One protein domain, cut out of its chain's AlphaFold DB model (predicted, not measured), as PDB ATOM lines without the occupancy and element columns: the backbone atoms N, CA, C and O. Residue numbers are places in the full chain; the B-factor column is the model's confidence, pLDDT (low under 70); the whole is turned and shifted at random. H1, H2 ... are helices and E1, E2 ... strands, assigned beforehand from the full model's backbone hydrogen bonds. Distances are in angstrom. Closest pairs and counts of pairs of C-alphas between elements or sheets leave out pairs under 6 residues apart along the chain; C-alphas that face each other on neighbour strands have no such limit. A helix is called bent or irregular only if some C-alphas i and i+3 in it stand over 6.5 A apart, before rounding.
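AT A GLANCE: This is residues 2 to 81 of the 255 residues of an uncharacterized protein of Xanthomonadaceae bacterium SCN 69-48 (UniProt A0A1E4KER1). A small parallel sheet, E1 E2 E3, has two helices over one face; long H1 runs on past the sheet, where residues 29 to 37 stick out. The 80 printed residues, mixed in class, run E1, H1, E2, E3, H2. The whole is compact, radius of gyration of the C-alphas 13.1 A, yet elongated, 40 by 23 by 18 A.

HOW THE PARTS SIT: Start at E1, residues 3 to 5; parallel E2, residues 42 to 46, has O 43 2.9 A from N 4. Parallel to E2 is E3, residues 61 to 65, with N 64 and O 44 2.7 A apart. H1, residues 10 to 30, is over E1 and E2, height over the sheet 8.8 A; E1, H1, E2 form a strand-helix-strand unit, a helix between parallel neighbours, its crossover left-handed. H1 is irregular, C-alphas 15 and 18 being 7.4 A apart; 15 of its 17 O i to N i+4 pairs are within hydrogen-bond range. H2, residues 74 to 81, with every such pair within range, is on the same face; its closest C-alphas to E3 are Gly 76 and Glu 65, 4.4 A.

IN THESE COORDINATES: Find C-alpha 3 at (124.605, 96.511, 152.300), where E1 begins. H1 spans 29.7 A, E2 13.2 A, E3 12.5 A; H2 ends at C-alpha 81, (115.133, 108.290, 152.629).

THE WHOLE: The farthest C-alphas, Arg 34 and Asp 69, are 40.0 A apart. The printed part has no cut; links H1 to E2 and E2 to E3 are long. Residues 36 to 37 and 57 to 59 have pLDDT under 70.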
ATOM      1  N   THR A   2     121.245  93.191 151.233       90.50
ATOM      2  CA  THR A   2     122.686  93.278 151.505       90.50
ATOM      3  C   THR A   2     123.109  94.743 151.436       90.50
ATOM      4  O   THR A   2     122.607  95.485 150.590       90.50
ATOM      5  N   VAL A   3     124.017  95.166 152.317       92.94
ATOM      6  CA  VAL A   3     124.605  96.511 152.300       92.94
ATOM      7  C   VAL A   3     126.067  96.387 151.896       92.94
ATOM      8  O   VAL A   3     126.846  95.730 152.583       92.94
ATOM      9  N   PHE A   4     126.426  97.004 150.775       92.94
ATOM     10  CA  PHE A   4     127.803  97.122 150.304       92.94
ATOM     11  C   PHE A   4     128.329  98.527 150.572       92.94
ATOM     12  O   PHE A   4     127.547  99.480 150.611       92.94
ATOM     13  N   TYR A   5     129.643  98.665 150.713       93.69
ATOM     14  CA  TYR A   5     130.282  99.968 150.833       93.69
ATOM     15  C   TYR A   5     131.742  99.945 150.371       93.69
ATOM     16  O   TYR A   5     132.398  98.904 150.456       93.69
ATOM     17  N   ASP A   6     132.234 101.084 149.881       91.44
ATOM     18  CA  ASP A   6     133.670 101.334 149.707       91.44
ATOM     19  C   ASP A   6     134.329 101.725 151.050       91.44
ATOM     20  O   ASP A   6     133.656 101.926 152.063       91.44
ATOM     21  N   GLY A   7     135.664 101.796 151.077       91.00
ATOM     22  CA  GLY A   7     136.417 102.142 152.290       91.00
ATOM     23  C   GLY A   7     135.986 103.477 152.919       91.00
ATOM     24  O   GLY A   7     135.653 103.486 154.104       91.00
ATOM     25  N   PRO A   8     135.944 104.587 152.156       92.31
ATOM     26  CA  PRO A   8     135.494 105.889 152.659       92.31
ATOM     27  C   PRO A   8     134.057 105.912 153.199       92.31
ATOM     28  O   PRO A   8     133.745 106.709 154.079       92.31
ATOM     29  N   SER A   9     133.174 105.040 152.703       95.31
ATOM     30  CA  SER A   9     131.747 105.048 153.050       95.31
ATOM     31  C   SER A   9     131.362 104.150 154.223       95.31
ATOM     32  O   SER A   9     130.174 104.060 154.549       95.31
ATOM     33  N   VAL A  10     132.324 103.470 154.853       94.88
ATOM     34  CA  VAL A  10     132.055 102.500 155.927       94.88
ATOM     35  C   VAL A  10     131.249 103.109 157.076       94.88
ATOM     36  O   VAL A  10     130.256 102.523 157.509       94.88
ATOM     37  N   ASP A  11     131.610 104.316 157.514       94.69
ATOM     38  CA  ASP A  11     130.946 104.983 158.634       94.69
ATOM     39  C   ASP A  11     129.525 105.422 158.265       94.69
ATOM     40  O   ASP A  11     128.598 105.243 159.057       94.69
ATOM     41  N   ALA A  12     129.310 105.919 157.038       96.00
ATOM     42  CA  ALA A  12     127.970 106.226 156.537       96.00
ATOM     43  C   ALA A  12     127.081 104.979 156.473       96.00
ATOM     44  O   ALA A  12     125.920 105.036 156.889       96.00
ATOM     45  N   ALA A  13     127.614 103.858 155.981       96.06
ATOM     46  CA  ALA A  13     126.874 102.604 155.905       96.06
ATOM     47  C   ALA A  13     126.473 102.112 157.304       96.06
ATOM     48  O   ALA A  13     125.297 101.817 157.546       96.06
ATOM     49  N   TRP A  14     127.415 102.099 158.254       96.38
ATOM     50  CA  TRP A  14     127.145 101.702 159.638       96.38
ATOM     51  C   TRP A  14     126.150 102.625 160.336       96.38
ATOM     52  O   TRP A  14     125.183 102.143 160.931       96.38
ATOM     53  N   ALA A  15     126.315 103.941 160.202       95.25
ATOM     54  CA  ALA A  15     125.423 104.930 160.805       95.25
ATOM     55  C   ALA A  15     123.970 104.828 160.299       95.25
ATOM     56  O   ALA A  15     123.051 105.349 160.937       95.25
ATOM     57  N   ARG A  16     123.740 104.172 159.152       96.44
ATOM     58  CA  ARG A  16     122.414 104.014 158.532       96.44
ATOM     59  C   ARG A  16     121.875 102.590 158.544       96.44
ATOM     60  O   ARG A  16     120.740 102.393 158.115       96.44
ATOM     61  N   ALA A  17     122.598 101.632 159.122       93.44
ATOM     62  CA  ALA A  17     122.141 100.248 159.233       93.44
ATOM     63  C   ALA A  17     120.783 100.131 159.951       93.44
ATOM     64  O   ALA A  17     119.887  99.441 159.467       93.44
ATOM     65  N   ALA A  18     120.590 100.862 161.055       93.12
ATOM     66  CA  ALA A  18     119.324 100.863 161.792       93.12
ATOM     67  C   ALA A  18     118.170 101.485 160.987       93.12
ATOM     68  O   ALA A  18     117.062 100.956 160.997       93.12
ATOM     69  N   CYS A  19     118.432 102.569 160.248       95.12
ATOM     70  CA  CYS A  19     117.442 103.201 159.370       95.12
ATOM     71  C   CYS A  19     116.990 102.233 158.269       95.12
ATOM     72  O   CYS A  19     115.796 102.003 158.098       95.12
ATOM     73  N   LEU A  20     117.947 101.603 157.586       95.31
ATOM     74  CA  LEU A  20     117.696 100.583 156.570       95.31
ATOM     75  C   LEU A  20     116.920  99.381 157.134       95.31
ATOM     76  O   LEU A  20     115.972  98.911 156.510       95.31
ATOM     77  N   GLY A  21     117.282  98.901 158.327       92.38
ATOM     78  CA  GLY A  21     116.545  97.839 159.016       92.38
ATOM     79  C   GLY A  21     115.104  98.238 159.348       92.38
ATOM     80  O   GLY A  21     114.183  97.465 159.088       92.38
ATOM     81  N   GLY A  22     114.903  99.460 159.853       93.19
ATOM     82  CA  GLY A  22     113.583 100.019 160.145       93.19
ATOM     83  C   GLY A  22     112.702 100.137 158.902       93.19
ATOM     84  O   GLY A  22     111.558  99.693 158.932       93.19
ATOM     85  N   GLN A  23     113.250 100.633 157.786       95.25
ATOM     86  CA  GLN A  23     112.547 100.678 156.497       95.25
ATOM     87  C   GLN A  23     112.039  99.294 156.087       95.25
ATOM     88  O   GLN A  23     110.869  99.142 155.755       95.25
ATOM     89  N   ILE A  24     112.905  98.276 156.137       92.25
ATOM     90  CA  ILE A  24     112.529  96.907 155.775       92.25
ATOM     91  C   ILE A  24     111.463  96.337 156.716       92.25
ATOM     92  O   ILE A  24     110.548  95.664 156.243       92.25
ATOM     93  N   GLY A  25     111.559  96.607 158.020       91.44
ATOM     94  CA  GLY A  25     110.551  96.182 158.994       91.44
ATOM     95  C   GLY A  25     109.170  96.755 158.679       91.44
ATOM     96  O   GLY A  25     108.210  95.999 158.540       91.44
ATOM     97  N   LEU A  26     109.094  98.073 158.473       94.38
ATOM     98  CA  LEU A  26     107.841  98.747 158.136       94.38
ATOM     99  C   LEU A  26     107.293  98.301 156.772       94.38
ATOM    100  O   LEU A  26     106.092  98.103 156.622       94.38
ATOM    101  N   LEU A  27     108.159  98.097 155.773       92.75
ATOM    102  CA  LEU A  27     107.753  97.593 154.457       92.75
ATOM    103  C   LEU A  27     107.182  96.176 154.530       92.75
ATOM    104  O   LEU A  27     106.197  95.886 153.852       92.75
ATOM    105  N   ALA A  28     107.783  95.292 155.330       89.62
ATOM    106  CA  ALA A  28     107.284  93.930 155.508       89.62
ATOM    107  C   ALA A  28     105.872  93.923 156.115       89.62
ATOM    108  O   ALA A  28     105.016  93.164 155.664       89.62
ATOM    109  N   GLU A  29     105.608  94.808 157.077       90.06
ATOM    110  CA  GLU A  29     104.275  94.995 157.652       90.06
ATOM    111  C   GLU A  29     103.294  95.606 156.639       90.06
ATOM    112  O   GLU A  29     102.204  95.073 156.420       90.06
ATOM    113  N   ALA A  30     103.696  96.684 155.963       91.75
ATOM    114  CA  ALA A  30     102.844  97.418 155.031       91.75
ATOM    115  C   ALA A  30     102.449  96.599 153.792       91.75
ATOM    116  O   ALA A  30     101.338  96.748 153.287       91.75
ATOM    117  N   THR A  31     103.339  95.721 153.320       88.81
ATOM    118  CA  THR A  31     103.075  94.805 152.197       88.81
ATOM    119  C   THR A  31     102.410  93.497 152.623       88.81
ATOM    120  O   THR A  31     102.089  92.691 151.759       88.81
ATOM    121  N   ALA A  32     102.227  93.268 153.932       83.69
ATOM    122  CA  ALA A  32     101.771  91.999 154.501       83.69
ATOM    123  C   ALA A  32     102.571  90.769 154.019       83.69
ATOM    124  O   ALA A  32     102.072  89.643 154.057       83.69
ATOM    125  N   ASP A  33     103.830  90.945 153.600       76.50
ATOM    126  CA  ASP A  33     104.611  89.873 152.991       76.50
ATOM    127  C   ASP A  33     105.013  88.805 154.022       76.50
ATOM    128  O   ASP A  33     105.945  88.972 154.812       76.50
ATOM    129  N   ARG A  34     104.332  87.654 153.980       70.06
ATOM    130  CA  ARG A  34     104.559  86.521 154.897       70.06
ATOM    131  C   ARG A  34     105.702  85.591 154.471       70.06
ATOM    132  O   ARG A  34     105.939  84.565 155.120       70.06
ATOM    133  N   ARG A  35     106.410  85.878 153.373       72.00
ATOM    134  CA  ARG A  35     107.444  84.980 152.828       72.00
ATOM    135  C   ARG A  35     108.716  85.031 153.682       72.00
ATOM    136  O   ARG A  35     109.407  86.043 153.746       72.00
ATOM    137  N   LYS A  36     109.098  83.885 154.260       63.72
ATOM    138  CA  LYS A  36     110.248  83.746 155.184       63.72
ATOM    139  C   LYS A  36     111.619  84.130 154.601       63.72
ATOM    140  O   LYS A  36     112.523  84.441 155.363       63.72
ATOM    141  N   ASN A  37     111.770  84.127 153.274       68.62
ATOM    142  CA  ASN A  37     113.024  84.435 152.572       68.62
ATOM    143  C   ASN A  37     112.902  85.680 151.675       68.62
ATOM    144  O   ASN A  37     113.535  85.737 150.618       68.62
ATOM    145  N   ALA A  38     112.055  86.651 152.037       74.06
ATOM    146  CA  ALA A  38     111.868  87.865 151.246       74.06
ATOM    147  C   ALA A  38     113.211  88.581 150.998       74.06
ATOM    148  O   ALA A  38     113.875  89.069 151.918       74.06
ATOM    149  N   ARG A  39     113.632  88.625 149.727       80.94
ATOM    150  CA  ARG A  39     114.843  89.331 149.300       80.94
ATOM    151  C   ARG A  39     114.469  90.731 148.833       80.94
ATOM    152  O   ARG A  39     113.849  90.912 147.792       80.94
ATOM    153  N   TRP A  40     114.876  91.697 149.634       88.06
ATOM    154  CA  TRP A  40     114.864  93.124 149.328       88.06
ATOM    155  C   TRP A  40     116.075  93.496 148.468       88.06
ATOM    156  O   TRP A  40     117.126  92.856 148.608       88.06
ATOM    157  N   PHE A  41     115.942  94.518 147.617       89.25
ATOM    158  CA  PHE A  41     117.052  95.028 146.816       89.25
ATOM    159  C   PHE A  41     118.211  95.443 147.709       89.25
ATOM    160  O   PHE A  41     118.011  95.981 148.800       89.25
ATOM    161  N   SER A  42     119.420  95.178 147.240       91.06
ATOM    162  CA  SER A  42     120.632  95.545 147.958       91.06
ATOM    163  C   SER A  42     120.992  97.006 147.719       91.06
ATOM    164  O   SER A  42     120.582  97.607 146.725       91.06
ATOM    165  N   VAL A  43     121.753  97.586 148.641       92.06
ATOM    166  CA  VAL A  43     122.173  98.992 148.585       92.06
ATOM    167  C   VAL A  43     123.687  99.097 148.680       92.06
ATOM    168  O   VAL A  43     124.356  98.183 149.168       92.06
ATOM    169  N   VAL A  44     124.226 100.205 148.186       92.75
ATOM    170  CA  VAL A  44     125.663 100.417 148.038       92.75
ATOM    171  C   VAL A  44     126.003 101.836 148.452       92.75
ATOM    172  O   VAL A  44     125.561 102.765 147.787       92.75
ATOM    173  N   PHE A  45     126.792 102.014 149.506       95.88
ATOM    174  CA  PHE A  45     127.332 103.324 149.866       95.88
ATOM    175  C   PHE A  45     128.687 103.518 149.187       95.88
ATOM    176  O   PHE A  45     129.584 102.698 149.371       95.88
ATOM    177  N   THR A  46     128.843 104.552 148.370       93.94
ATOM    178  CA  THR A  46     130.108 104.763 147.652       93.94
ATOM    179  C   THR A  46     130.339 106.227 147.330       93.94
ATOM    180  O   THR A  46     129.400 106.953 146.989       93.94
ATOM    181  N   SER A  47     131.605 106.623 147.420       92.44
ATOM    182  CA  SER A  47     132.111 107.921 146.967       92.44
ATOM    183  C   SER A  47     132.635 107.849 145.528       92.44
ATOM    184  O   SER A  47     132.790 108.870 144.859       92.44
ATOM    185  N   ASP A  48     132.872 106.630 145.033       88.38
ATOM    186  CA  ASP A  48     133.258 106.338 143.659       88.38
ATOM    187  C   ASP A  48     132.019 106.012 142.809       88.38
ATOM    188  O   ASP A  48     131.341 105.000 143.020       88.38
ATOM    189  N   THR A  49     131.730 106.864 141.823       70.12
ATOM    190  CA  THR A  49     130.620 106.687 140.872       70.12
ATOM    191  C   THR A  49     130.876 105.576 139.850       70.12
ATOM    192  O   THR A  49     129.931 105.101 139.219       70.12
ATOM    193  N   GLY A  50     132.130 105.132 139.706       76.06
ATOM    194  CA  GLY A  50     132.528 103.968 138.920       76.06
ATOM    195  C   GLY A  50     132.482 102.651 139.697       76.06
ATOM    196  O   GLY A  50     132.713 101.593 139.103       76.06
ATOM    197  N   TYR A  51     132.174 102.681 140.998       79.44
ATOM    198  CA  TYR A  51     132.165 101.483 141.828       79.44
ATOM    199  C   TYR A  51     131.120 100.472 141.346       79.44
ATOM    200  O   TYR A  51     129.919 100.745 141.280       79.44
ATOM    201  N   LEU A  52     131.588  99.258 141.054       75.56
ATOM    202  CA  LEU A  52     130.740  98.142 140.664       75.56
ATOM    203  C   LEU A  52     130.491  97.239 141.879       75.56
ATOM    204  O   LEU A  52     131.380  96.477 142.268       75.56
ATOM    205  N   PRO A  53     129.288  97.270 142.478       73.88
ATOM    206  CA  PRO A  53     128.997  96.452 143.643       73.88
ATOM    207  C   PRO A  53     129.006  94.956 143.300       73.88
ATOM    208  O   PRO A  53     128.517  94.569 142.225       73.88
ATOM    209  N   PRO A  54     129.462  94.093 144.229       77.31
ATOM    210  CA  PRO A  54     129.416  92.649 144.055       77.31
ATOM    211  C   PRO A  54     128.029  92.156 143.637       77.31
ATOM    212  O   PRO A  54     126.994  92.703 144.028       77.31
ATOM    213  N   ARG A  55     127.999  91.094 142.828       76.88
ATOM    214  CA  ARG A  55     126.750  90.382 142.548       76.88
ATOM    215  C   ARG A  55     126.372  89.564 143.775       76.88
ATOM    216  O   ARG A  55     127.191  88.812 144.286       76.88
ATOM    217  N   ASP A  56     125.118  89.661 144.192       75.44
ATOM    218  CA  ASP A  56     124.581  88.910 145.331       75.44
ATOM    219  C   ASP A  56     123.312  88.126 144.983       75.44
ATOM    220  O   ASP A  56     122.596  87.647 145.858       75.44
ATOM    221  N   GLY A  57     123.018  87.984 143.690       69.69
ATOM    222  CA  GLY A  57     121.799  87.343 143.210       69.69
ATOM    223  C   GLY A  57     120.539  88.189 143.405       69.69
ATOM    224  O   GLY A  57     119.445  87.640 143.309       69.69
ATOM    225  N   THR A  58     120.672  89.489 143.700       66.81
ATOM    226  CA  THR A  58     119.620  90.481 143.447       66.81
ATOM    227  C   THR A  58     119.852  91.146 142.088       66.81
ATOM    228  O   THR A  58     120.995  91.423 141.691       66.81
ATOM    229  N   ASP A  59     118.761  91.398 141.364       63.16
ATOM    230  CA  ASP A  59     118.829  91.982 140.020       63.16
ATOM    231  C   ASP A  59     119.206  93.469 140.046       63.16
ATOM    232  O   ASP A  59     119.839  93.953 139.111       63.16
ATOM    233  N   THR A  60     118.896  94.171 141.143       77.19
ATOM    234  CA  THR A  60     119.087  95.621 141.278       77.19
ATOM    235  C   THR A  60     119.810  95.963 142.578       77.19
ATOM    236  O   THR A  60     119.459  95.463 143.649       77.19
ATOM    237  N   ARG A  61     120.819  96.838 142.477       85.75
ATOM    238  CA  ARG A  61     121.614  97.374 143.590       85.75
ATOM    239  C   ARG A  61     121.557  98.901 143.564       85.75
ATOM    240  O   ARG A  61     121.968  99.508 142.579       85.75
ATOM    241  N   TRP A  62     121.043  99.512 144.628       88.25
ATOM    242  CA  TRP A  62     120.821 100.957 144.700       88.25
ATOM    243  C   TRP A  62     122.027 101.688 145.275       88.25
ATOM    244  O   TRP A  62     122.409 101.463 146.422       88.25
ATOM    245  N   ILE A  63     122.603 102.582 144.475       90.38
ATOM    246  CA  ILE A  63     123.734 103.415 144.883       90.38
ATOM    247  C   ILE A  63     123.237 104.579 145.742       90.38
ATOM    248  O   ILE A  63     122.390 105.362 145.310       90.38
ATOM    249  N   ILE A  64     123.800 104.681 146.941       93.75
ATOM    250  CA  ILE A  64     123.686 105.779 147.892       93.75
ATOM    251  C   ILE A  64     125.027 106.510 147.870       93.75
ATOM    252  O   ILE A  64     126.037 106.011 148.362       93.75
ATOM    253  N   GLU A  65     125.037 107.690 147.268       93.62
ATOM    254  CA  GLU A  65     126.257 108.473 147.105       93.62
ATOM    255  C   GLU A  65     126.739 109.058 148.442       93.62
ATOM    256  O   GLU A  65     125.976 109.674 149.200       93.62
ATOM    257  N   THR A  66     128.028 108.884 148.710       95.94
ATOM    258  CA  THR A  66     128.751 109.553 149.790       95.94
ATOM    259  C   THR A  66     129.728 110.571 149.212       95.94
ATOM    260  O   THR A  66     130.145 110.510 148.058       95.94
ATOM    261  N   LEU A  67     130.077 111.555 150.025       94.38
ATOM    262  CA  LEU A  67     131.162 112.479 149.763       94.38
ATOM    263  C   LEU A  67     132.503 111.805 150.104       94.38
ATOM    264  O   LEU A  67     132.531 110.882 150.921       94.38
ATOM    265  N   PRO A  68     133.635 112.296 149.563       90.56
ATOM    266  CA  PRO A  68     134.961 111.752 149.875       90.56
ATOM    267  C   PRO A  68     135.329 111.768 151.368       90.56
ATOM    268  O   PRO A  68     136.225 111.042 151.786       90.56
ATOM    269  N   ASP A  69     134.656 112.598 152.170       89.88
ATOM    270  CA  ASP A  69     134.821 112.673 153.625       89.88
ATOM    271  C   ASP A  69     133.947 111.667 154.404       89.88
ATOM    272  O   ASP A  69     133.885 111.724 155.632       89.88
ATOM    273  N   GLY A  70     133.255 110.766 153.702       87.69
ATOM    274  CA  GLY A  70     132.418 109.717 154.281       87.69
ATOM    275  C   GLY A  70     131.014 110.170 154.687       87.69
ATOM    276  O   GLY A  70     130.231 109.349 155.161       87.69
ATOM    277  N   ARG A  71     130.636 111.444 154.502       94.06
ATOM    278  CA  ARG A  71     129.251 111.904 154.734       94.06
ATOM    279  C   ARG A  71     128.345 111.556 153.554       94.06
ATOM    280  O   ARG A  71     128.815 111.350 152.445       94.06
ATOM    281  N   LEU A  72     127.029 111.528 153.759       95.06
ATOM    282  CA  LEU A  72     126.082 111.412 152.641       95.06
ATOM    283  C   LEU A  72     126.041 112.708 151.827       95.06
ATOM    284  O   LEU A  72     126.005 113.795 152.408       95.06
ATOM    285  N   SER A  73     125.986 112.591 150.497       94.44
ATOM    286  CA  SER A  73     125.595 113.718 149.647       94.44
ATOM    287  C   SER A  73     124.097 114.011 149.819       94.44
ATOM    288  O   SER A  73     123.341 113.172 150.318       94.44
ATOM    289  N   GLU A  74     123.625 115.183 149.385       93.69
ATOM    290  CA  GLU A  74     122.184 115.490 149.376       93.69
ATOM    291  C   GLU A  74     121.402 114.467 148.529       93.69
ATOM    292  O   GLU A  74     120.350 113.969 148.936       93.69
ATOM    293  N   SER A  75     121.965 114.088 147.376       91.25
ATOM    294  CA  SER A  75     121.420 113.051 146.497       91.25
ATOM    295  C   SER A  75     121.382 111.687 147.191       91.25
ATOM    296  O   SER A  75     120.351 111.013 147.163       91.25
ATOM    297  N   GLY A  76     122.459 111.303 147.886       93.88
ATOM    298  CA  GLY A  76     122.529 110.078 148.679       93.88
ATOM    299  C   GLY A  76     121.507 110.056 149.815       93.88
ATOM    300  O   GLY A  76     120.807 109.060 149.999       93.88
ATOM    301  N   GLN A  77     121.337 111.174 150.525       96.06
ATOM    302  CA  GLN A  77     120.326 111.305 151.571       96.06
ATOM    303  C   GLN A  77     118.908 111.177 151.005       96.06
ATOM    304  O   GLN A  77     118.106 110.409 151.541       96.06
ATOM    305  N   ARG A  78     118.599 111.855 149.890       94.88
ATOM    306  CA  ARG A  78     117.306 111.697 149.208       94.88
ATOM    307  C   ARG A  78     117.102 110.257 148.736       94.88
ATOM    308  O   ARG A  78     116.008 109.718 148.891       94.88
ATOM    309  N   LYS A  79     118.132 109.622 148.171       94.75
ATOM    310  CA  LYS A  79     118.051 108.235 147.702       94.75
ATOM    311  C   LYS A  79     117.725 107.286 148.854       94.75
ATOM    312  O   LYS A  79     116.805 106.488 148.720       94.75
ATOM    313  N   LEU A  80     118.436 107.405 149.974       96.69
ATOM    314  CA  LEU A  80     118.222 106.590 151.169       96.69
ATOM    315  C   LEU A  80     116.817 106.759 151.748       96.69
ATOM    316  O   LEU A  80     116.191 105.768 152.114       96.69
ATOM    317  N   LEU A  81     116.349 108.001 151.873       97.06
ATOM    318  CA  LEU A  81     115.133 108.290 152.629       97.06
ATOM    319  C   LEU A  81     113.864 108.200 151.789       97.06
ATOM    320  O   LEU A  81     112.864 107.746 152.314       97.06
TER     321      LEU A  81